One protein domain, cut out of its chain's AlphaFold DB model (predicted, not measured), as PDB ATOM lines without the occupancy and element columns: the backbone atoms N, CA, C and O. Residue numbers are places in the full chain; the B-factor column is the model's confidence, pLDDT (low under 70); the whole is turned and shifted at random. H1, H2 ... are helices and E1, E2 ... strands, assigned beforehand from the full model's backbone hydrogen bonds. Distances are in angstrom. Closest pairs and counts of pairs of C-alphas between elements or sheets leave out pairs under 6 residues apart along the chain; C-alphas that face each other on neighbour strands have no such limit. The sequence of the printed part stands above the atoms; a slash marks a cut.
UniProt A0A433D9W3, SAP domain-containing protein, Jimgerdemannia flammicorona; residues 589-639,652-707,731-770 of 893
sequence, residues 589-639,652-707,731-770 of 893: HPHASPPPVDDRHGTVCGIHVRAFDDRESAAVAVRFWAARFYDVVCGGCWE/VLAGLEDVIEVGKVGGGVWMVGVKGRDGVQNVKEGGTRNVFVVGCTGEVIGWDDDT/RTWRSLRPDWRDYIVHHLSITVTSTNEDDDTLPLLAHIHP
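This is residues 589 to 639, 652 to 707 and 731 to 770 of the 893 residues of the protein "SAP domain-containing protein" of Jimgerdemannia flammicorona (UniProt A0A433D9W3). A strongly twisted four-stranded sheet, E1 to E4, has the long helix H2 packed slantwise over one face; at one end of the long axis lie the loop residues 589 to 608 and the E2 to E3 link, at the other H4 and the tail 752 to 770. H4 only grazes the sheet at E4. The printed part has 147 residues with four named helices and four named strands, in the order H1 H2 H3 E1 E2 E3 E4 H4; the class is mixed, helices and strands, with under half of the residues in named elements. The sheet's order is E1 E2 E3 E4, antiparallel throughout. It is compact, with a radius of gyration of the C-alphas of 16.1 A, yet elongated, spanning 52 by 32 by 28 A.

Start with E1, residues 658 to 666, E2, 669 to 675, E3, 689 to 694, and E4, 700 to 703: they form a meander, each strand the antiparallel neighbour of the one before. Look for N 663 and O 671 at 2.8 A between E1 and E2, N 672 and O 691 at 2.7 A between E2 and E3, and N 692 and O 702 at 2.8 A between E3 and E4. H2, residues 615 to 633, is on one face, making two layers, a helix over a sheet, at a height over the sheet of 8.5 A. It is over E1 and E2; on the local plane it stands at 58 degrees to E1, slantwise to the strands, only just short of across. Its closest C-alphas to E1 are those of Ser 617 and Val 662, 5.6 A. H1, residues 609 to 612, is on the same face and touches H2 only at the corner, C-alphas 612 and 618 being closest at 4.7 A. H3, residues 652 to 655, is not on the sheet; it touches H2 at residues 632 to 633, closest C-alphas 632 and 652, 6.7 A. H4, residues 738 to 751, only grazes the sheet with residues 739 to 744; its closest C-alphas to E4 are those of Gly 702 and Trp 740, 6.8 A. H2 has every O i to N i+4 pair within hydrogen-bond range, H4 has 8 of 10, and H1 and H3 are too short for one.

Find C-alpha 609 at (7.859, 90.802, -1.650), where H1 begins. H2 runs 26.6 A from C-alpha 615. E1 runs 22.8 A and bends by 56 degrees at residue 661; E2 runs 19.6 A and E3 16.5 A. H4 runs 20.2 A to C-alpha 751 at (0.058, 63.374, 17.946).

The C-alphas of His 591 and Asn 756 are farthest apart, 52.7 A. Residues 640 to 651 and 708 to 730 are not printed; the C-alpha gaps are 12.4 A and 15.0 A. The E2 to E3 link is long. Mean pLDDT of the printed part is 72.3; 56 residues are under 70, among them 746 to 770.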
ATOM      1  N   HIS A 589       9.317 105.242  16.584       59.84
ATOM      2  CA  HIS A 589      10.755 104.971  16.677       59.84
ATOM      3  C   HIS A 589      11.456 104.948  15.297       59.84
ATOM      4  O   HIS A 589      12.125 103.963  14.969       59.84
ATOM      5  N   PRO A 590      11.391 106.025  14.486       66.31
ATOM      6  CA  PRO A 590      11.900 106.046  13.102       66.31
ATOM      7  C   PRO A 590      13.427 105.899  12.982       66.31
ATOM      8  O   PRO A 590      13.955 105.728  11.889       66.31
ATOM      9  N   HIS A 591      14.156 105.984  14.099       61.72
ATOM     10  CA  HIS A 591      15.603 105.756  14.168       61.72
ATOM     11  C   HIS A 591      15.988 104.337  14.607       61.72
ATOM     12  O   HIS A 591      17.159 104.001  14.517       61.72
ATOM     13  N   ALA A 592      15.034 103.534  15.086       58.78
ATOM     14  CA  ALA A 592      15.244 102.175  15.600       58.78
ATOM     15  C   ALA A 592      14.433 101.122  14.817       58.78
ATOM     16  O   ALA A 592      14.273  99.986  15.260       58.78
ATOM     17  N   SER A 593      13.869 101.523  13.676       59.38
ATOM     18  CA  SER A 593      12.986 100.735  12.818       59.38
ATOM     19  C   SER A 593      13.377 100.929  11.351       59.38
ATOM     20  O   SER A 593      13.642 102.067  10.946       59.38
ATOM     21  N   PRO A 594      13.384  99.869  10.525       64.62
ATOM     22  CA  PRO A 594      13.385 100.036   9.077       64.62
ATOM     23  C   PRO A 594      12.082 100.724   8.617       64.62
ATOM     24  O   PRO A 594      11.090 100.720   9.356       64.62
ATOM     25  N   PRO A 595      12.047 101.318   7.412       71.12
ATOM     26  CA  PRO A 595      10.803 101.829   6.841       71.12
ATOM     27  C   PRO A 595       9.796 100.682   6.594       71.12
ATOM     28  O   PRO A 595      10.211  99.558   6.314       71.12
ATOM     29  N   PRO A 596       8.466 100.922   6.653       76.19
ATOM     30  CA  PRO A 596       7.460  99.873   6.429       76.19
ATOM     31  C   PRO A 596       7.496  99.246   5.026       76.19
ATOM     32  O   PRO A 596       7.007  98.131   4.848       76.19
ATOM     33  N   VAL A 597       8.084  99.950   4.055       81.69
ATOM     34  CA  VAL A 597       8.495  99.434   2.745       81.69
ATOM     35  C   VAL A 597       9.952  99.830   2.526       81.69
ATOM     36  O   VAL A 597      10.296 101.002   2.677       81.69
ATOM     37  N   ASP A 598      10.791  98.871   2.148       83.00
ATOM     38  CA  ASP A 598      12.143  99.104   1.647       83.00
ATOM     39  C   ASP A 598      12.197  98.692   0.170       83.00
ATOM     40  O   ASP A 598      12.435  97.531  -0.169       83.00
ATOM     41  N   ASP A 599      11.966  99.658  -0.723       83.38
ATOM     42  CA  ASP A 599      11.971  99.444  -2.175       83.38
ATOM     43  C   ASP A 599      13.341  98.984  -2.715       83.38
ATOM     44  O   ASP A 599      13.416  98.433  -3.812       83.38
ATOM     45  N   ARG A 600      14.440  99.193  -1.968       83.75
ATOM     46  CA  ARG A 600      15.799  98.812  -2.400       83.75
ATOM     47  C   ARG A 600      16.058  97.328  -2.210       83.75
ATOM     48  O   ARG A 600      16.758  96.714  -3.013       83.75
ATOM     49  N   HIS A 601      15.524  96.774  -1.127       81.50
ATOM     50  CA  HIS A 601      15.609  95.352  -0.817       81.50
ATOM     51  C   HIS A 601      14.336  94.592  -1.192       81.50
ATOM     52  O   HIS A 601      14.316  93.372  -1.086       81.50
ATOM     53  N   GLY A 602      13.294  95.291  -1.651       88.88
ATOM     54  CA  GLY A 602      12.003  94.705  -1.980       88.88
ATOM     55  C   GLY A 602      11.345  94.066  -0.762       88.88
ATOM     56  O   GLY A 602      10.816  92.965  -0.887       88.88
ATOM     57  N   THR A 603      11.414  94.693   0.418       86.00
ATOM     58  CA  THR A 603      10.803  94.165   1.652       86.00
ATOM     59  C   THR A 603       9.681  95.060   2.175       86.00
ATOM     60  O   THR A 603       9.647  96.270   1.959       86.00
ATOM     61  N   VAL A 604       8.715  94.437   2.847       85.06
ATOM     62  CA  VAL A 604       7.506  95.042   3.410       85.06
ATOM     63  C   VAL A 604       7.407  94.550   4.846       85.06
ATOM     64  O   VAL A 604       7.281  93.352   5.080       85.06
ATOM     65  N   CYS A 605       7.530  95.447   5.822       84.50
ATOM     66  CA  CYS A 605       7.683  95.084   7.238       84.50
ATOM     67  C   CYS A 605       8.836  94.091   7.522       84.50
ATOM     68  O   CYS A 605       8.744  93.294   8.452       84.50
ATOM     69  N   GLY A 606       9.912  94.098   6.726       86.50
ATOM     70  CA  GLY A 606      10.981  93.090   6.815       86.50
ATOM     71  C   GLY A 606      10.623  91.721   6.215       86.50
ATOM     72  O   GLY A 606      11.350  90.757   6.422       86.50
ATOM     73  N   ILE A 607       9.525  91.606   5.460       89.25
ATOM     74  CA  ILE A 607       9.184  90.417   4.667       89.25
ATOM     75  C   ILE A 607       9.364  90.755   3.184       89.25
ATOM     76  O   ILE A 607       8.729  91.670   2.665       89.25
ATOM     77  N   HIS A 608      10.243  90.040   2.492       92.56
ATOM     78  CA  HIS A 608      10.532  90.230   1.073       92.56
ATOM     79  C   HIS A 608       9.299  89.961   0.199       92.56
ATOM     80  O   HIS A 608       8.559  89.006   0.434       92.56
ATOM     81  N   VAL A 609       9.083  90.788  -0.829       90.06
ATOM     82  CA  VAL A 609       7.859  90.802  -1.650       90.06
ATOM     83  C   VAL A 609       7.545  89.425  -2.244       90.06
ATOM     84  O   VAL A 609       6.383  89.033  -2.253       90.06
ATOM     85  N   ARG A 610       8.563  88.639  -2.625       89.19
ATOM     86  CA  ARG A 610       8.362  87.279  -3.164       89.19
ATOM     87  C   ARG A 610       7.746  86.289  -2.174       89.19
ATOM     88  O   ARG A 610       7.114  85.327  -2.590       89.19
ATOM     89  N   ALA A 611       7.871  86.514  -0.865       88.56
ATOM     90  CA  ALA A 611       7.171  85.690   0.122       88.56
ATOM     91  C   ALA A 611       5.640  85.875   0.054       88.56
ATOM     92  O   ALA A 611       4.916  85.049   0.600       88.56
ATOM     93  N   PHE A 612       5.148  86.916  -0.634       85.62
ATOM     94  CA  PHE A 612       3.728  87.138  -0.914       85.62
ATOM     95  C   PHE A 612       3.259  86.585  -2.276       85.62
ATOM     96  O   PHE A 612       2.059  86.644  -2.548       85.62
ATOM     97  N   ASP A 613       4.153  86.011  -3.096       88.19
ATOM     98  CA  ASP A 613       3.797  85.380  -4.382       88.19
ATOM     99  C   ASP A 613       2.925  84.118  -4.180       88.19
ATOM    100  O   ASP A 613       2.070  83.804  -5.010       88.19
ATOM    101  N   ASP A 614       3.098  83.420  -3.051       90.00
ATOM    102  CA  ASP A 614       2.233  82.328  -2.583       90.00
ATOM    103  C   ASP A 614       1.543  82.697  -1.258       90.00
ATOM    104  O   ASP A 614       2.152  83.208  -0.318       90.00
ATOM    105  N   ARG A 615       0.253  82.369  -1.155       83.44
ATOM    106  CA  ARG A 615      -0.593  82.660   0.004       83.44
ATOM    107  C   ARG A 615      -0.253  81.816   1.236       83.44
ATOM    108  O   ARG A 615      -0.457  82.302   2.351       83.44
ATOM    109  N   GLU A 616       0.215  80.576   1.078       86.50
ATOM    110  CA  GLU A 616       0.651  79.778   2.233       86.50
ATOM    111  C   GLU A 616       1.971  80.324   2.791       86.50
ATOM    112  O   GLU A 616       2.057  80.626   3.983       86.50
ATOM    113  N   SER A 617       2.948  80.545   1.911       90.12
ATOM    114  CA  SER A 617       4.249  81.156   2.206       90.12
ATOM    115  C   SER A 617       4.103  82.525   2.875       90.12
ATOM    116  O   SER A 617       4.712  82.762   3.919       90.12
ATOM    117  N   ALA A 618       3.205  83.375   2.366       85.00
ATOM    118  CA  ALA A 618       2.874  84.671   2.956       85.00
ATOM    119  C   ALA A 618       2.382  84.535   4.398       85.00
ATOM    120  O   ALA A 618       2.830  85.256   5.288       85.00
ATOM    121  N   ALA A 619       1.464  83.594   4.643       78.94
ATOM    122  CA  ALA A 619       0.907  83.351   5.968       78.94
ATOM    123  C   ALA A 619       1.956  82.794   6.945       78.94
ATOM    124  O   ALA A 619       1.889  83.096   8.135       78.94
ATOM    125  N   VAL A 620       2.928  82.016   6.462       86.69
ATOM    126  CA  VAL A 620       4.043  81.501   7.274       86.69
ATOM    127  C   VAL A 620       5.063  82.597   7.583       86.69
ATOM    128  O   VAL A 620       5.404  82.753   8.753       86.69
ATOM    129  N   ALA A 621       5.472  83.411   6.603       88.19
ATOM    130  CA  ALA A 621       6.326  84.583   6.829       88.19
ATOM    131  C   ALA A 621       5.708  85.533   7.868       88.19
ATOM    132  O   ALA A 621       6.368  85.950   8.815       88.19
ATOM    133  N   VAL A 622       4.407  85.806   7.727       82.25
ATOM    134  CA  VAL A 622       3.594  86.595   8.663       82.25
ATOM    135  C   VAL A 622       3.582  85.998  10.074       82.25
ATOM    136  O   VAL A 622       3.780  86.731  11.039       82.25
ATOM    137  N   ARG A 623       3.356  84.685  10.218       84.44
ATOM    138  CA  ARG A 623       3.333  84.011  11.530       84.44
ATOM    139  C   ARG A 623       4.705  84.027  12.192       84.44
ATOM    140  O   ARG A 623       4.798  84.416  13.350       84.44
ATOM    141  N   PHE A 624       5.751  83.663  11.450       87.06
ATOM    142  CA  PHE A 624       7.132  83.721  11.922       87.06
ATOM    143  C   PHE A 624       7.485  85.133  12.387       87.06
ATOM    144  O   PHE A 624       7.878  85.313  13.534       87.06
ATOM    145  N   TRP A 625       7.254  86.149  11.552       86.62
ATOM    146  CA  TRP A 625       7.564  87.530  11.912       86.62
ATOM    147  C   TRP A 625       6.801  87.985  13.166       86.62
ATOM    148  O   TRP A 625       7.386  88.613  14.045       86.62
ATOM    149  N   ALA A 626       5.522  87.616  13.309       79.56
ATOM    150  CA  ALA A 626       4.743  87.908  14.514       79.56
ATOM    151  C   ALA A 626       5.275  87.193  15.771       79.56
ATOM    152  O   ALA A 626       5.319  87.810  16.835       79.56
ATOM    153  N   ALA A 627       5.703  85.930  15.659       77.69
ATOM    154  CA  ALA A 627       6.318  85.184  16.756       77.69
ATOM    155  C   ALA A 627       7.667  85.802  17.167       77.69
ATOM    156  O   ALA A 627       7.878  86.092  18.342       77.69
ATOM    157  N   ARG A 628       8.537  86.124  16.200       82.31
ATOM    158  CA  ARG A 628       9.822  86.801  16.453       82.31
ATOM    159  C   ARG A 628       9.636  88.189  17.056       82.31
ATOM    160  O   ARG A 628      10.355  88.548  17.983       82.31
ATOM    161  N   PHE A 629       8.646  88.951  16.589       79.19
ATOM    162  CA  PHE A 629       8.275  90.227  17.197       79.19
ATOM    163  C   PHE A 629       7.823  90.059  18.654       79.19
ATOM    164  O   PHE A 629       8.199  90.863  19.504       79.19
ATOM    165  N   TYR A 630       7.058  89.006  18.956       72.50
ATOM    166  CA  TYR A 630       6.639  88.690  20.319       72.50
ATOM    167  C   TYR A 630       7.828  88.309  21.216       72.50
ATOM    168  O   TYR A 630       7.973  88.903  22.282       72.50
ATOM    169  N   ASP A 631       8.727  87.419  20.770       70.94
ATOM    170  CA  ASP A 631       9.966  87.065  21.494       70.94
ATOM    171  C   ASP A 631      10.772  88.316  21.879       70.94
ATOM    172  O   ASP A 631      11.219  88.476  23.018       70.94
ATOM    173  N   VAL A 632      10.946  89.202  20.896       70.06
ATOM    174  CA  VAL A 632      11.718  90.441  20.977       70.06
ATOM    175  C   VAL A 632      11.067  91.451  21.921       70.06
ATOM    176  O   VAL A 632      11.750  92.001  22.786       70.06
ATOM    177  N   VAL A 633       9.753  91.682  21.808       63.28
ATOM    178  CA  VAL A 633       9.033  92.599  22.706       63.28
ATOM    179  C   VAL A 633       8.976  92.057  24.124       63.28
ATOM    180  O   VAL A 633       9.199  92.823  25.054       63.28
ATOM    181  N   CYS A 634       8.740  90.760  24.316       60.31
ATOM    182  CA  CYS A 634       8.651  90.171  25.649       60.31
ATOM    183  C   CYS A 634      10.007  90.046  26.372       60.31
ATOM    184  O   CYS A 634      10.066  89.573  27.507       60.31
ATOM    185  N   GLY A 635      11.109  90.497  25.761       54.84
ATOM    186  CA  GLY A 635      12.438  90.401  26.360       54.84
ATOM    187  C   GLY A 635      12.898  88.951  26.527       54.84
ATOM    188  O   GLY A 635      13.622  88.644  27.477       54.84
ATOM    189  N   GLY A 636      12.463  88.063  25.624       47.69
ATOM    190  CA  GLY A 636      12.992  86.709  25.515       47.69
ATOM    191  C   GLY A 636      14.509  86.753  25.329       47.69
ATOM    192  O   GLY A 636      15.032  87.680  24.709       47.69
ATOM    193  N   CYS A 637      15.220  85.777  25.900       38.78
ATOM    194  CA  CYS A 637      16.677  85.799  26.067       38.78
ATOM    195  C   CYS A 637      17.464  85.599  24.758       38.78
ATOM    196  O   CYS A 637      18.220  84.640  24.613       38.78
ATOM    197  N   TRP A 638      17.319  86.527  23.819       43.78
ATOM    198  CA  TRP A 638      18.214  86.679  22.686       43.78
ATOM    199  C   TRP A 638      19.458  87.420  23.157       43.78
ATOM    200  O   TRP A 638      19.492  88.651  23.227       43.78
ATOM    201  N   GLU A 639      20.494  86.647  23.481       39.12
ATOM    202  CA  GLU A 639      21.866  87.143  23.494       39.12
ATOM    203  C   GLU A 639      22.259  87.494  22.054       39.12
ATOM    204  O   GLU A 639      22.920  86.740  21.349       39.12
ATOM    205  N   VAL A 652      15.442  97.388  19.112       55.62
ATOM    206  CA  VAL A 652      14.500  96.271  19.320       55.62
ATOM    207  C   VAL A 652      14.240  95.535  17.997       55.62
ATOM    208  O   VAL A 652      14.156  94.314  17.960       55.62
ATOM    209  N   LEU A 653      14.220  96.271  16.883       58.09
ATOM    210  CA  LEU A 653      13.953  95.752  15.545       58.09
ATOM    211  C   LEU A 653      15.227  95.371  14.761       58.09
ATOM    212  O   LEU A 653      15.114  94.848  13.660       58.09
ATOM    213  N   ALA A 654      16.430  95.565  15.319       58.09
ATOM    214  CA  ALA A 654      17.660  94.952  14.801       58.09
ATOM    215  C   ALA A 654      17.747  93.456  15.161       58.09
ATOM    216  O   ALA A 654      18.398  92.698  14.453       58.09
ATOM    217  N   GLY A 655      17.040  93.017  16.211       64.25
ATOM    218  CA  GLY A 655      16.818  91.596  16.509       64.25
ATOM    219  C   GLY A 655      15.797  90.907  15.590       64.25
ATOM    220  O   GLY A 655      15.522  89.723  15.779       64.25
ATOM    221  N   LEU A 656      15.220  91.629  14.620       73.69
ATOM    222  CA  LEU A 656      14.307  91.079  13.620       73.69
ATOM    223  C   LEU A 656      15.047  90.907  12.294       73.69
ATOM    224  O   LEU A 656      15.438  91.875  11.644       73.69
ATOM    225  N   GLU A 657      15.240  89.647  11.922       83.94
ATOM    226  CA  GLU A 657      15.865  89.240  10.669       83.94
ATOM    227  C   GLU A 657      14.848  89.372   9.516       83.94
ATOM    228  O   GLU A 657      13.678  89.006   9.664       83.94
ATOM    229  N   ASP A 658      15.280  89.881   8.359       89.00
ATOM    230  CA  ASP A 658      14.411  90.053   7.189       89.00
ATOM    231  C   ASP A 658      14.110  88.688   6.547       89.00
ATOM    232  O   ASP A 658      15.035  87.968   6.169       89.00
ATOM    233  N   VAL A 659      12.834  88.338   6.360       92.56
ATOM    234  CA  VAL A 659      12.414  87.113   5.656       92.56
ATOM    235  C   VAL A 659      12.632  87.294   4.155       92.56
ATOM    236  O   VAL A 659      11.883  88.031   3.518       92.56
ATOM    237  N   ILE A 660      13.626  86.620   3.574       94.31
ATOM    238  CA  ILE A 660      13.948  86.678   2.137       94.31
ATOM    239  C   ILE A 660      13.106  85.681   1.332       94.31
ATOM    240  O   ILE A 660      12.585  86.001   0.259       94.31
ATOM    241  N   GLU A 661      13.006  84.454   1.845       94.44
ATOM    242  CA  GLU A 661      12.382  83.313   1.177       94.44
ATOM    243  C   GLU A 661      11.609  82.444   2.171       94.44
ATOM    244  O   GLU A 661      11.936  82.383   3.356       94.44
ATOM    245  N   VAL A 662      10.585  81.750   1.677       95.00
ATOM    246  CA  VAL A 662       9.841  80.737   2.426       95.00
ATOM    247  C   VAL A 662       9.675  79.513   1.532       95.00
ATOM    248  O   VAL A 662       9.292  79.635   0.371       95.00
ATOM    249  N   GLY A 663       9.988  78.334   2.066       94.94
ATOM    250  CA  GLY A 663       9.938  77.057   1.360       94.94
ATOM    251  C   GLY A 663       9.218  75.989   2.179       94.94
ATOM    252  O   GLY A 663       9.367  75.905   3.397       94.94
ATOM    253  N   LYS A 664       8.426  75.148   1.516       93.50
ATOM    254  CA  LYS A 664       7.664  74.070   2.159       93.50
ATOM    255  C   LYS A 664       8.554  72.835   2.325       93.50
ATOM    256  O   LYS A 664       9.062  72.327   1.332       93.50
ATOM    257  N   VAL A 665       8.743  72.354   3.559       91.62
ATOM    258  CA  VAL A 665       9.668  71.238   3.864       91.62
ATOM    259  C   VAL A 665       8.929  69.903   3.981       91.62
ATOM    260  O   VAL A 665       9.433  68.877   3.535       91.62
ATOM    261  N   GLY A 666       7.722  69.908   4.553       87.81
ATOM    262  CA  GLY A 666       6.870  68.718   4.677       87.81
ATOM    263  C   GLY A 666       6.029  68.740   5.952       87.81
ATOM    264  O   GLY A 666       6.398  69.395   6.921       87.81
ATOM    265  N   GLY A 667       4.872  68.067   5.952       83.75
ATOM    266  CA  GLY A 667       4.019  67.873   7.140       83.75
ATOM    267  C   GLY A 667       3.619  69.123   7.928       83.75
ATOM    268  O   GLY A 667       3.287  69.015   9.098       83.75
ATOM    269  N   GLY A 668       3.648  70.313   7.324       83.69
ATOM    270  CA  GLY A 668       3.376  71.579   8.016       83.69
ATOM    271  C   GLY A 668       4.602  72.253   8.649       83.69
ATOM    272  O   GLY A 668       4.446  73.331   9.217       83.69
ATOM    273  N   VAL A 669       5.806  71.691   8.500       88.31
ATOM    274  CA  VAL A 669       7.080  72.391   8.724       88.31
ATOM    275  C   VAL A 669       7.506  73.131   7.455       88.31
ATOM    276  O   VAL A 669       7.350  72.642   6.328       88.31
ATOM    277  N   TRP A 670       8.054  74.326   7.659       94.38
ATOM    278  CA  TRP A 670       8.519  75.236   6.617       94.38
ATOM    279  C   TRP A 670       9.941  75.709   6.914       94.38
ATOM    280  O   TRP A 670      10.355  75.771   8.069       94.38
ATOM    281  N   MET A 671      10.671  76.057   5.863       94.94
ATOM    282  CA  MET A 671      11.935  76.779   5.911       94.94
ATOM    283  C   MET A 671      11.643  78.257   5.641       94.94
ATOM    284  O   MET A 671      10.865  78.581   4.747       94.94
ATOM    285  N   VAL A 672      12.275  79.142   6.396       94.69
ATOM    286  CA  VAL A 672      12.226  80.595   6.258       94.69
ATOM    287  C   VAL A 672      13.673  81.059   6.152       94.69
ATOM    288  O   VAL A 672      14.422  80.971   7.122       94.69
ATOM    289  N   GLY A 673      14.098  81.496   4.972       94.50
ATOM    290  CA  GLY A 673      15.424  82.075   4.786       94.50
ATOM    291  C   GLY A 673      15.420  83.510   5.289       94.50
ATOM    292  O   GLY A 673      14.659  84.333   4.780       94.50
ATOM    293  N   VAL A 674      16.242  83.806   6.294       93.81
ATOM    294  CA  VAL A 674      16.285  85.096   6.992       93.81
ATOM    295  C   VAL A 674      17.640  85.789   6.848       93.81
ATOM    296  O   VAL A 674      18.676  85.130   6.715       93.81
ATOM    297  N   LYS A 675      17.647  87.128   6.888       90.31
ATOM    298  CA  LYS A 675      18.860  87.953   6.790       90.31
ATOM    299  C   LYS A 675      19.043  88.876   7.993       90.31
ATOM    300  O   LYS A 675      18.131  89.608   8.368       90.31
ATOM    301  N   GLY A 676      20.244  88.870   8.566       84.38
ATOM    302  CA  GLY A 676      20.581  89.660   9.752       84.38
ATOM    303  C   GLY A 676      20.738  91.172   9.517       84.38
ATOM    304  O   GLY A 676      21.064  91.634   8.420       84.38
ATOM    305  N   ARG A 677      20.558  91.921  10.612       72.19
ATOM    306  CA  ARG A 677      20.788  93.366  10.804       72.19
ATOM    307  C   ARG A 677      21.609  93.506  12.104       72.19
ATOM    308  O   ARG A 677      21.331  92.791  13.054       72.19
ATOM    309  N   ASP A 678      22.629  94.346  12.281       65.38
ATOM    310  CA  ASP A 678      23.201  95.454  11.488       65.38
ATOM    311  C   ASP A 678      22.332  96.704  11.302       65.38
ATOM    312  O   ASP A 678      22.645  97.633  10.554       65.38
ATOM    313  N   GLY A 679      21.300  96.793  12.137       63.69
ATOM    314  CA  GLY A 679      20.630  98.047  12.437       63.69
ATOM    315  C   GLY A 679      19.940  98.706  11.245       63.69
ATOM    316  O   GLY A 679      19.347  98.064  10.375       63.69
ATOM    317  N   VAL A 680      19.951 100.037  11.284       56.28
ATOM    318  CA  VAL A 680      18.902 100.873  10.688       56.28
ATOM    319  C   VAL A 680      18.951 100.936   9.157       56.28
ATOM    320  O   VAL A 680      17.914 101.124   8.529       56.28
ATOM    321  N   GLN A 681      20.135 100.815   8.543       56.03
ATOM    322  CA  GLN A 681      20.322 101.114   7.108       56.03
ATOM    323  C   GLN A 681      21.179 100.111   6.324       56.03
ATOM    324  O   GLN A 681      21.159 100.154   5.097       56.03
ATOM    325  N   ASN A 682      21.910  99.213   6.992       55.97
ATOM    326  CA  ASN A 682      22.806  98.265   6.332       55.97
ATOM    327  C   ASN A 682      22.366  96.833   6.632       55.97
ATOM    328  O   ASN A 682      22.772  96.244   7.628       55.97
ATOM    329  N   VAL A 683      21.588  96.234   5.733       55.31
ATOM    330  CA  VAL A 683      21.467  94.773   5.708       55.31
ATOM    331  C   VAL A 683      22.826  94.226   5.258       55.31
ATOM    332  O   VAL A 683      23.131  94.272   4.064       55.31
ATOM    333  N   LYS A 684      23.668  93.748   6.192       58.56
ATOM    334  CA  LYS A 684      24.986  93.170   5.859       58.56
ATOM    335  C   LYS A 684      24.834  92.131   4.743       58.56
ATOM    336  O   LYS A 684      23.842  91.406   4.668       58.56
ATOM    337  N   GLU A 685      25.869  91.964   3.930       66.81
ATOM    338  CA  GLU A 685      25.999  90.826   3.003       66.81
ATOM    339  C   GLU A 685      26.383  89.518   3.732       66.81
ATOM    340  O   GLU A 685      26.915  88.590   3.134       66.81
ATOM    341  N   GLY A 686      26.086  89.438   5.035       62.84
ATOM    342  CA  GLY A 686      26.142  88.202   5.805       62.84
ATOM    343  C   GLY A 686      25.176  87.166   5.232       62.84
ATOM    344  O   GLY A 686      24.126  87.514   4.682       62.84
ATOM    345  N   GLY A 687      25.568  85.897   5.334       81.38
ATOM    346  CA  GLY A 687      24.850  84.788   4.714       81.38
ATOM    347  C   GLY A 687      23.404  84.675   5.194       81.38
ATOM    348  O   GLY A 687      23.118  84.838   6.379       81.38
ATOM    349  N   THR A 688      22.502  84.357   4.265       88.44
ATOM    350  CA  THR A 688      21.132  83.946   4.586       88.44
ATOM    351  C   THR A 688      21.173  82.733   5.506       88.44
ATOM    352  O   THR A 688      21.728  81.693   5.144       88.44
ATOM    353  N   ARG A 689      20.562  82.850   6.684       90.62
ATOM    354  CA  ARG A 689      20.353  81.734   7.603       90.62
ATOM    355  C   ARG A 689      19.010  81.106   7.271       90.62
ATOM    356  O   ARG A 689      18.021  81.817   7.153       90.62
ATOM    357  N   ASN A 690      18.944  79.788   7.145       93.44
ATOM    358  CA  ASN A 690      17.665  79.111   6.940       93.44
ATOM    359  C   ASN A 690      17.092  78.678   8.286       93.44
ATOM    360  O   ASN A 690      17.751  77.962   9.024       93.44
ATOM    361  N   VAL A 691      15.888  79.121   8.626       93.56
ATOM    362  CA  VAL A 691      15.227  78.867   9.912       93.56
ATOM    363  C   VAL A 691      14.027  77.959   9.679       93.56
ATOM    364  O   VAL A 691      13.226  78.194   8.781       93.56
ATOM    365  N   PHE A 692      13.894  76.897  10.463       93.06
ATOM    366  CA  PHE A 692      12.807  75.933  10.340       93.06
ATOM    367  C   PHE A 692      11.710  76.265  11.344       93.06
ATOM    368  O   PHE A 692      11.982  76.437  12.534       93.06
ATOM    369  N   VAL A 693      10.473  76.366  10.857       91.69
ATOM    370  CA  VAL A 693       9.329  76.871  11.623       91.69
ATOM    371  C   VAL A 693       8.120  75.948  11.522       91.69
ATOM    372  O   VAL A 693       7.884  75.310  10.489       91.69
ATOM    373  N   VAL A 694       7.303  75.916  12.576       88.19
ATOM    374  CA  VAL A 694       5.988  75.263  12.529       88.19
ATOM    375  C   VAL A 694       5.012  76.183  11.797       88.19
ATOM    376  O   VAL A 694       4.706  77.281  12.257       88.19
ATOM    377  N   GLY A 695       4.482  75.754  10.651       82.44
ATOM    378  CA  GLY A 695       3.709  76.623   9.757       82.44
ATOM    379  C   GLY A 695       2.396  77.164  10.334       82.44
ATOM    380  O   GLY A 695       1.862  78.138   9.801       82.44
ATOM    381  N   CYS A 696       1.857  76.567  11.403       72.31
ATOM    382  CA  CYS A 696       0.629  77.026  12.061       72.31
ATOM    383  C   CYS A 696       0.855  78.114  13.126       72.31
ATOM    384  O   CYS A 696      -0.031  78.955  13.287       72.31
ATOM    385  N   THR A 697       2.010  78.145  13.797       77.69
ATOM    386  CA  THR A 697       2.337  79.124  14.856       77.69
ATOM    387  C   THR A 697       3.397  80.140  14.435       77.69
ATOM    388  O   THR A 697       3.345  81.282  14.878       77.69
ATOM    389  N   GLY A 698       4.320  79.760  13.545       83.69
ATOM    390  CA  GLY A 698       5.511  80.541  13.198       83.69
ATOM    391  C   GLY A 698       6.700  80.319  14.138       83.69
ATOM    392  O   GLY A 698       7.748  80.923  13.929       83.69
ATOM    393  N   GLU A 699       6.557  79.464  15.152       83.56
ATOM    394  CA  GLU A 699       7.605  79.185  16.140       83.56
ATOM    395  C   GLU A 699       8.806  78.480  15.502       83.56
ATOM    396  O   GLU A 699       8.649  77.579  14.671       83.56
ATOM    397  N   VAL A 700      10.009  78.878  15.923       87.62
ATOM    398  CA  VAL A 700      11.277  78.307  15.462       87.62
ATOM    399  C   VAL A 700      11.530  76.963  16.141       87.62
ATOM    400  O   VAL A 700      11.646  76.889  17.361       87.62
ATOM    401  N   ILE A 701      11.686  75.916  15.332       88.75
ATOM    402  CA  ILE A 701      12.082  74.560  15.755       88.75
ATOM    403  C   ILE A 701      13.528  74.215  15.366       88.75
ATOM    404  O   ILE A 701      14.017  73.146  15.722       88.75
ATOM    405  N   GLY A 702      14.220  75.100  14.644       88.69
ATOM    406  CA  GLY A 702      15.636  74.949  14.312       88.69
ATOM    407  C   GLY A 702      16.142  75.982  13.308       88.69
ATOM    408  O   GLY A 702      15.389  76.823  12.822       88.69
ATOM    409  N   TRP A 703      17.422  75.900  12.963       91.00
ATOM    410  CA  TRP A 703      18.076  76.682  11.912       91.00
ATOM    411  C   TRP A 703      19.236  75.905  11.273       91.00
ATOM    412  O   TRP A 703      19.931  75.127  11.907       91.00
ATOM    413  N   ASP A 704      19.497  76.128  10.004       86.56
ATOM    414  CA  ASP A 704      20.624  75.529   9.314       86.56
ATOM    415  C   ASP A 704      21.960  76.144   9.773       86.56
ATOM    416  O   ASP A 704      22.113  77.368   9.761       86.56
ATOM    417  N   ASP A 705      22.918  75.299  10.159       75.25
ATOM    418  CA  ASP A 705      24.287  75.693  10.534       75.25
ATOM    419  C   ASP A 705      25.263  75.655   9.320       75.25
ATOM    420  O   ASP A 705      26.435  76.019   9.473       75.25
ATOM    421  N   ASP A 706      24.811  75.247   8.111       58.06
ATOM    422  CA  ASP A 706      25.635  75.022   6.889       58.06
ATOM    423  C   ASP A 706      26.564  76.202   6.518       58.06
ATOM    424  O   ASP A 706      27.599  75.987   5.884       58.06
ATOM    425  N   THR A 707      26.253  77.447   6.909       50.59
ATOM    426  CA  THR A 707      27.115  78.622   6.647       50.59
ATOM    427  C   THR A 707      28.493  78.545   7.312       50.59
ATOM    428  O   THR A 707      29.408  79.248   6.890       50.59
ATOM    429  N   ARG A 731      15.882  69.817   0.307       71.31
ATOM    430  CA  ARG A 731      16.112  69.751   1.753       71.31
ATOM    431  C   ARG A 731      14.846  69.294   2.468       71.31
ATOM    432  O   ARG A 731      13.988  70.109   2.800       71.31
ATOM    433  N   THR A 732      14.735  67.990   2.692       74.81
ATOM    434  CA  THR A 732      13.685  67.411   3.534       74.81
ATOM    435  C   THR A 732      14.036  67.586   5.009       74.81
ATOM    436  O   THR A 732      15.194  67.786   5.378       74.81
ATOM    437  N   TRP A 733      13.043  67.481   5.890       70.75
ATOM    438  CA  TRP A 733      13.246  67.579   7.340       70.75
ATOM    439  C   TRP A 733      14.261  66.544   7.878       70.75
ATOM    440  O   TRP A 733      14.879  66.763   8.920       70.75
ATOM    441  N   ARG A 734      14.489  65.438   7.149       73.19
ATOM    442  CA  ARG A 734      15.502  64.426   7.481       73.19
ATOM    443  C   ARG A 734      16.939  64.968   7.417       73.19
ATOM    444  O   ARG A 734      17.816  64.363   8.029       73.19
ATOM    445  N   SER A 735      17.187  66.099   6.740       72.50
ATOM    446  CA  SER A 735      18.500  66.763   6.706       72.50
ATOM    447  C   SER A 735      18.764  67.702   7.891       72.50
ATOM    448  O   SER A 735      19.823  68.323   7.938       72.50
ATOM    449  N   LEU A 736      17.828  67.839   8.836       70.44
ATOM    450  CA  LEU A 736      18.049  68.594  10.073       70.44
ATOM    451  C   LEU A 736      19.083  67.904  10.977       70.44
ATOM    452  O   LEU A 736      19.349  66.698  10.870       70.44
ATOM    453  N   ARG A 737      19.649  68.656  11.925       75.69
ATOM    454  CA  ARG A 737      20.537  68.092  12.948       75.69
ATOM    455  C   ARG A 737      19.833  66.967  13.734       75.69
ATOM    456  O   ARG A 737      18.615  67.045  13.917       75.69
ATOM    457  N   PRO A 738      20.550  65.914  14.180       74.62
ATOM    458  CA  PRO A 738      19.935  64.788  14.887       74.62
ATOM    459  C   PRO A 738      19.146  65.224  16.125       74.62
ATOM    460  O   PRO A 738      17.986  64.860  16.253       74.62
ATOM    461  N   ASP A 739      19.719  66.105  16.948       70.69
ATOM    462  CA  ASP A 739      19.123  66.608  18.189       70.69
ATOM    463  C   ASP A 739      17.790  67.343  17.982       70.69
ATOM    464  O   ASP A 739      16.927  67.317  18.860       70.69
ATOM    465  N   TRP A 740      17.566  67.940  16.808       69.31
ATOM    466  CA  TRP A 740      16.262  68.515  16.472       69.31
ATOM    467  C   TRP A 740      15.334  67.584  15.723       69.31
ATOM    468  O   TRP A 740      14.128  67.753  15.836       69.31
ATOM    469  N   ARG A 741      15.836  66.586  14.990       78.69
ATOM    470  CA  ARG A 741      14.963  65.493  14.542       78.69
ATOM    471  C   ARG A 741      14.404  64.763  15.755       78.69
ATOM    472  O   ARG A 741      13.202  64.544  15.799       78.69
ATOM    473  N   ASP A 742      15.227  64.541  16.773       74.19
ATOM    474  CA  ASP A 742      14.813  64.006  18.065       74.19
ATOM    475  C   ASP A 742      13.862  64.963  18.804       74.19
ATOM    476  O   ASP A 742      12.844  64.510  19.313       74.19
ATOM    477  N   TYR A 743      14.101  66.285  18.811       66.69
ATOM    478  CA  TYR A 743      13.161  67.265  19.387       66.69
ATOM    479  C   TYR A 743      11.803  67.293  18.665       66.69
ATOM    480  O   TYR A 743      10.759  67.232  19.310       66.69
ATOM    481  N   ILE A 744      11.809  67.362  17.330       66.19
ATOM    482  CA  ILE A 744      10.615  67.393  16.475       66.19
ATOM    483  C   ILE A 744       9.841  66.083  16.624       66.19
ATOM    484  O   ILE A 744       8.634  66.115  16.845       66.19
ATOM    485  N   VAL A 745      10.520  64.934  16.590       70.75
ATOM    486  CA  VAL A 745       9.898  63.637  16.872       70.75
ATOM    487  C   VAL A 745       9.358  63.614  18.302       70.75
ATOM    488  O   VAL A 745       8.194  63.295  18.483       70.75
ATOM    489  N   HIS A 746      10.109  64.017  19.325       68.00
ATOM    490  CA  HIS A 746       9.644  63.989  20.717       68.00
ATOM    491  C   HIS A 746       8.418  64.889  20.962       68.00
ATOM    492  O   HIS A 746       7.455  64.456  21.589       68.00
ATOM    493  N   HIS A 747       8.415  66.119  20.442       56.38
ATOM    494  CA  HIS A 747       7.318  67.069  20.653       56.38
ATOM    495  C   HIS A 747       6.106  66.839  19.742       56.38
ATOM    496  O   HIS A 747       4.988  67.125  20.168       56.38
ATOM    497  N   LEU A 748       6.289  66.310  18.525       60.22
ATOM    498  CA  LEU A 748       5.180  66.041  17.599       60.22
ATOM    499  C   LEU A 748       4.664  64.593  17.666       60.22
ATOM    500  O   LEU A 748       3.499  64.366  17.368       60.22
ATOM    501  N   SER A 749       5.456  63.606  18.107       51.66
ATOM    502  CA  SER A 749       5.008  62.196  18.189       51.66
ATOM    503  C   SER A 749       3.846  61.963  19.151       51.66
ATOM    504  O   SER A 749       3.099  61.003  18.980       51.66
ATOM    505  N   ILE A 750       3.624  62.884  20.093       50.09
ATOM    506  CA  ILE A 750       2.447  62.923  20.973       50.09
ATOM    507  C   ILE A 750       1.135  62.936  20.155       50.09
ATOM    508  O   ILE A 750       0.101  62.485  20.647       50.09
ATOM    509  N   THR A 751       1.181  63.381  18.894       46.00
ATOM    510  CA  THR A 751       0.058  63.374  17.946       46.00
ATOM    511  C   THR A 751       0.277  62.482  16.711       46.00
ATOM    512  O   THR A 751      -0.559  62.487  15.809       46.00
ATOM    513  N   VAL A 752       1.338  61.660  16.664       45.00
ATOM    514  CA  VAL A 752       1.629  60.753  15.532       45.00
ATOM    515  C   VAL A 752       1.361  59.294  15.901       45.00
ATOM    516  O   VAL A 752       2.227  58.578  16.400       45.00
ATOM    517  N   THR A 753       0.173  58.798  15.554       40.78
ATOM    518  CA  THR A 753      -0.091  57.353  15.514       40.78
ATOM    519  C   THR A 753       0.235  56.781  14.134       40.78
ATOM    520  O   THR A 753      -0.632  56.734  13.268       40.78
ATOM    521  N   SER A 754       1.474  56.306  13.968       44.81
ATOM    522  CA  SER A 754       1.900  55.336  12.943       44.81
ATOM    523  C   SER A 754       1.471  55.618  11.488       44.81
ATOM    524  O   SER A 754       0.507  55.038  10.988       44.81
ATOM    525  N   THR A 755       2.283  56.387  10.760       45.28
ATOM    526  CA  THR A 755       2.341  56.354   9.284       45.28
ATOM    527  C   THR A 755       3.725  55.892   8.814       45.28
ATOM    528  O   THR A 755       4.686  55.973   9.574       45.28
ATOM    529  N   ASN A 756       3.814  55.362   7.590       52.22
ATOM    530  CA  ASN A 756       4.973  54.601   7.096       52.22
ATOM    531  C   ASN A 756       6.300  55.388   7.139       52.22
ATOM    532  O   ASN A 756       6.344  56.550   6.743       52.22
ATOM    533  N   GLU A 757       7.393  54.725   7.538       53.91
ATOM    534  CA  GLU A 757       8.720  55.345   7.727       53.91
ATOM    535  C   GLU A 757       9.390  55.845   6.429       53.91
ATOM    536  O   GLU A 757      10.328  56.647   6.489       53.91
ATOM    537  N   ASP A 758       8.907  55.403   5.264       53.38
ATOM    538  CA  ASP A 758       9.446  55.736   3.937       53.38
ATOM    539  C   ASP A 758       8.931  57.064   3.355       53.38
ATOM    540  O   ASP A 758       9.503  57.564   2.388       53.38
ATOM    541  N   ASP A 759       7.867  57.659   3.907       57.28
ATOM    542  CA  ASP A 759       7.322  58.908   3.360       57.28
ATOM    543  C   ASP A 759       8.146  60.119   3.835       57.28
ATOM    544  O   ASP A 759       8.370  60.319   5.031       57.28
ATOM    545  N   ASP A 760       8.658  60.932   2.908       54.81
ATOM    546  CA  ASP A 760       9.416  62.145   3.253       54.81
ATOM    547  C   ASP A 760       8.510  63.313   3.675       54.81
ATOM    548  O   ASP A 760       8.983  64.305   4.241       54.81
ATOM    549  N   THR A 761       7.189  63.176   3.499       51.38
ATOM    550  CA  THR A 761       6.254  63.975   4.282       51.38
ATOM    551  C   THR A 761       6.409  63.612   5.760       51.38
ATOM    552  O   THR A 761       6.121  62.497   6.190       51.38
ATOM    553  N   LEU A 762       6.818  64.591   6.579       49.03
ATOM    554  CA  LEU A 762       6.436  64.581   7.994       49.03
ATOM    555  C   LEU A 762       4.932  64.250   8.062       49.03
ATOM    556  O   LEU A 762       4.175  64.822   7.264       49.03
ATOM    557  N   PRO A 763       4.494  63.360   8.974       43.00
ATOM    558  CA  PRO A 763       3.085  63.016   9.112       43.00
ATOM    559  C   PRO A 763       2.272  64.302   9.197       43.00
ATOM    560  O   PRO A 763       2.627  65.203   9.960       43.00
ATOM    561  N   LEU A 764       1.226  64.405   8.364       39.78
ATOM    562  CA  LEU A 764       0.356  65.582   8.299       39.78
ATOM    563  C   LEU A 764       0.052  66.054   9.719       39.78
ATOM    564  O   LEU A 764      -0.442  65.251  10.508       39.78
ATOM    565  N   LEU A 765       0.352  67.325  10.022       39.53
ATOM    566  CA  LEU A 765       0.197  67.926  11.351       39.53
ATOM    567  C   LEU A 765      -1.284  68.007  11.766       39.53
ATOM    568  O   LEU A 765      -1.923  69.062  11.791       39.53
ATOM    569  N   ALA A 766      -1.836  66.839  12.083       34.94
ATOM    570  CA  ALA A 766      -3.215  66.564  12.416       34.94
ATOM    571  C   ALA A 766      -3.473  66.967  13.868       34.94
ATOM    572  O   ALA A 766      -3.682  66.135  14.741       34.94
ATOM    573  N   HIS A 767      -3.473  68.286  14.074       35.53
ATOM    574  CA  HIS A 767      -3.766  68.967  15.332       35.53
ATOM    575  C   HIS A 767      -2.705  68.689  16.409       35.53
ATOM    576  O   HIS A 767      -2.803  67.719  17.155       35.53
ATOM    577  N   ILE A 768      -1.730  69.599  16.561       32.66
ATOM    578  CA  ILE A 768      -0.964  69.701  17.814       32.66
ATOM    579  C   ILE A 768      -1.945  70.133  18.908       32.66
ATOM    580  O   ILE A 768      -2.161  71.321  19.141       32.66
ATOM    581  N   HIS A 769      -2.557  69.157  19.567       29.61
ATOM    582  CA  HIS A 769      -3.102  69.343  20.898       29.61
ATOM    583  C   HIS A 769      -1.926  69.231  21.879       29.61
ATOM    584  O   HIS A 769      -1.250  68.199  21.876       29.61
ATOM    585  N   PRO A 770      -1.635  70.266  22.691       28.88
ATOM    586  CA  PRO A 770      -0.586  70.180  23.704       28.88
ATOM    587  C   PRO A 770      -0.889  69.097  24.757       28.88
ATOM    588  O   PRO A 770      -1.965  68.500  24.783       28.88
TER     589      PRO A 770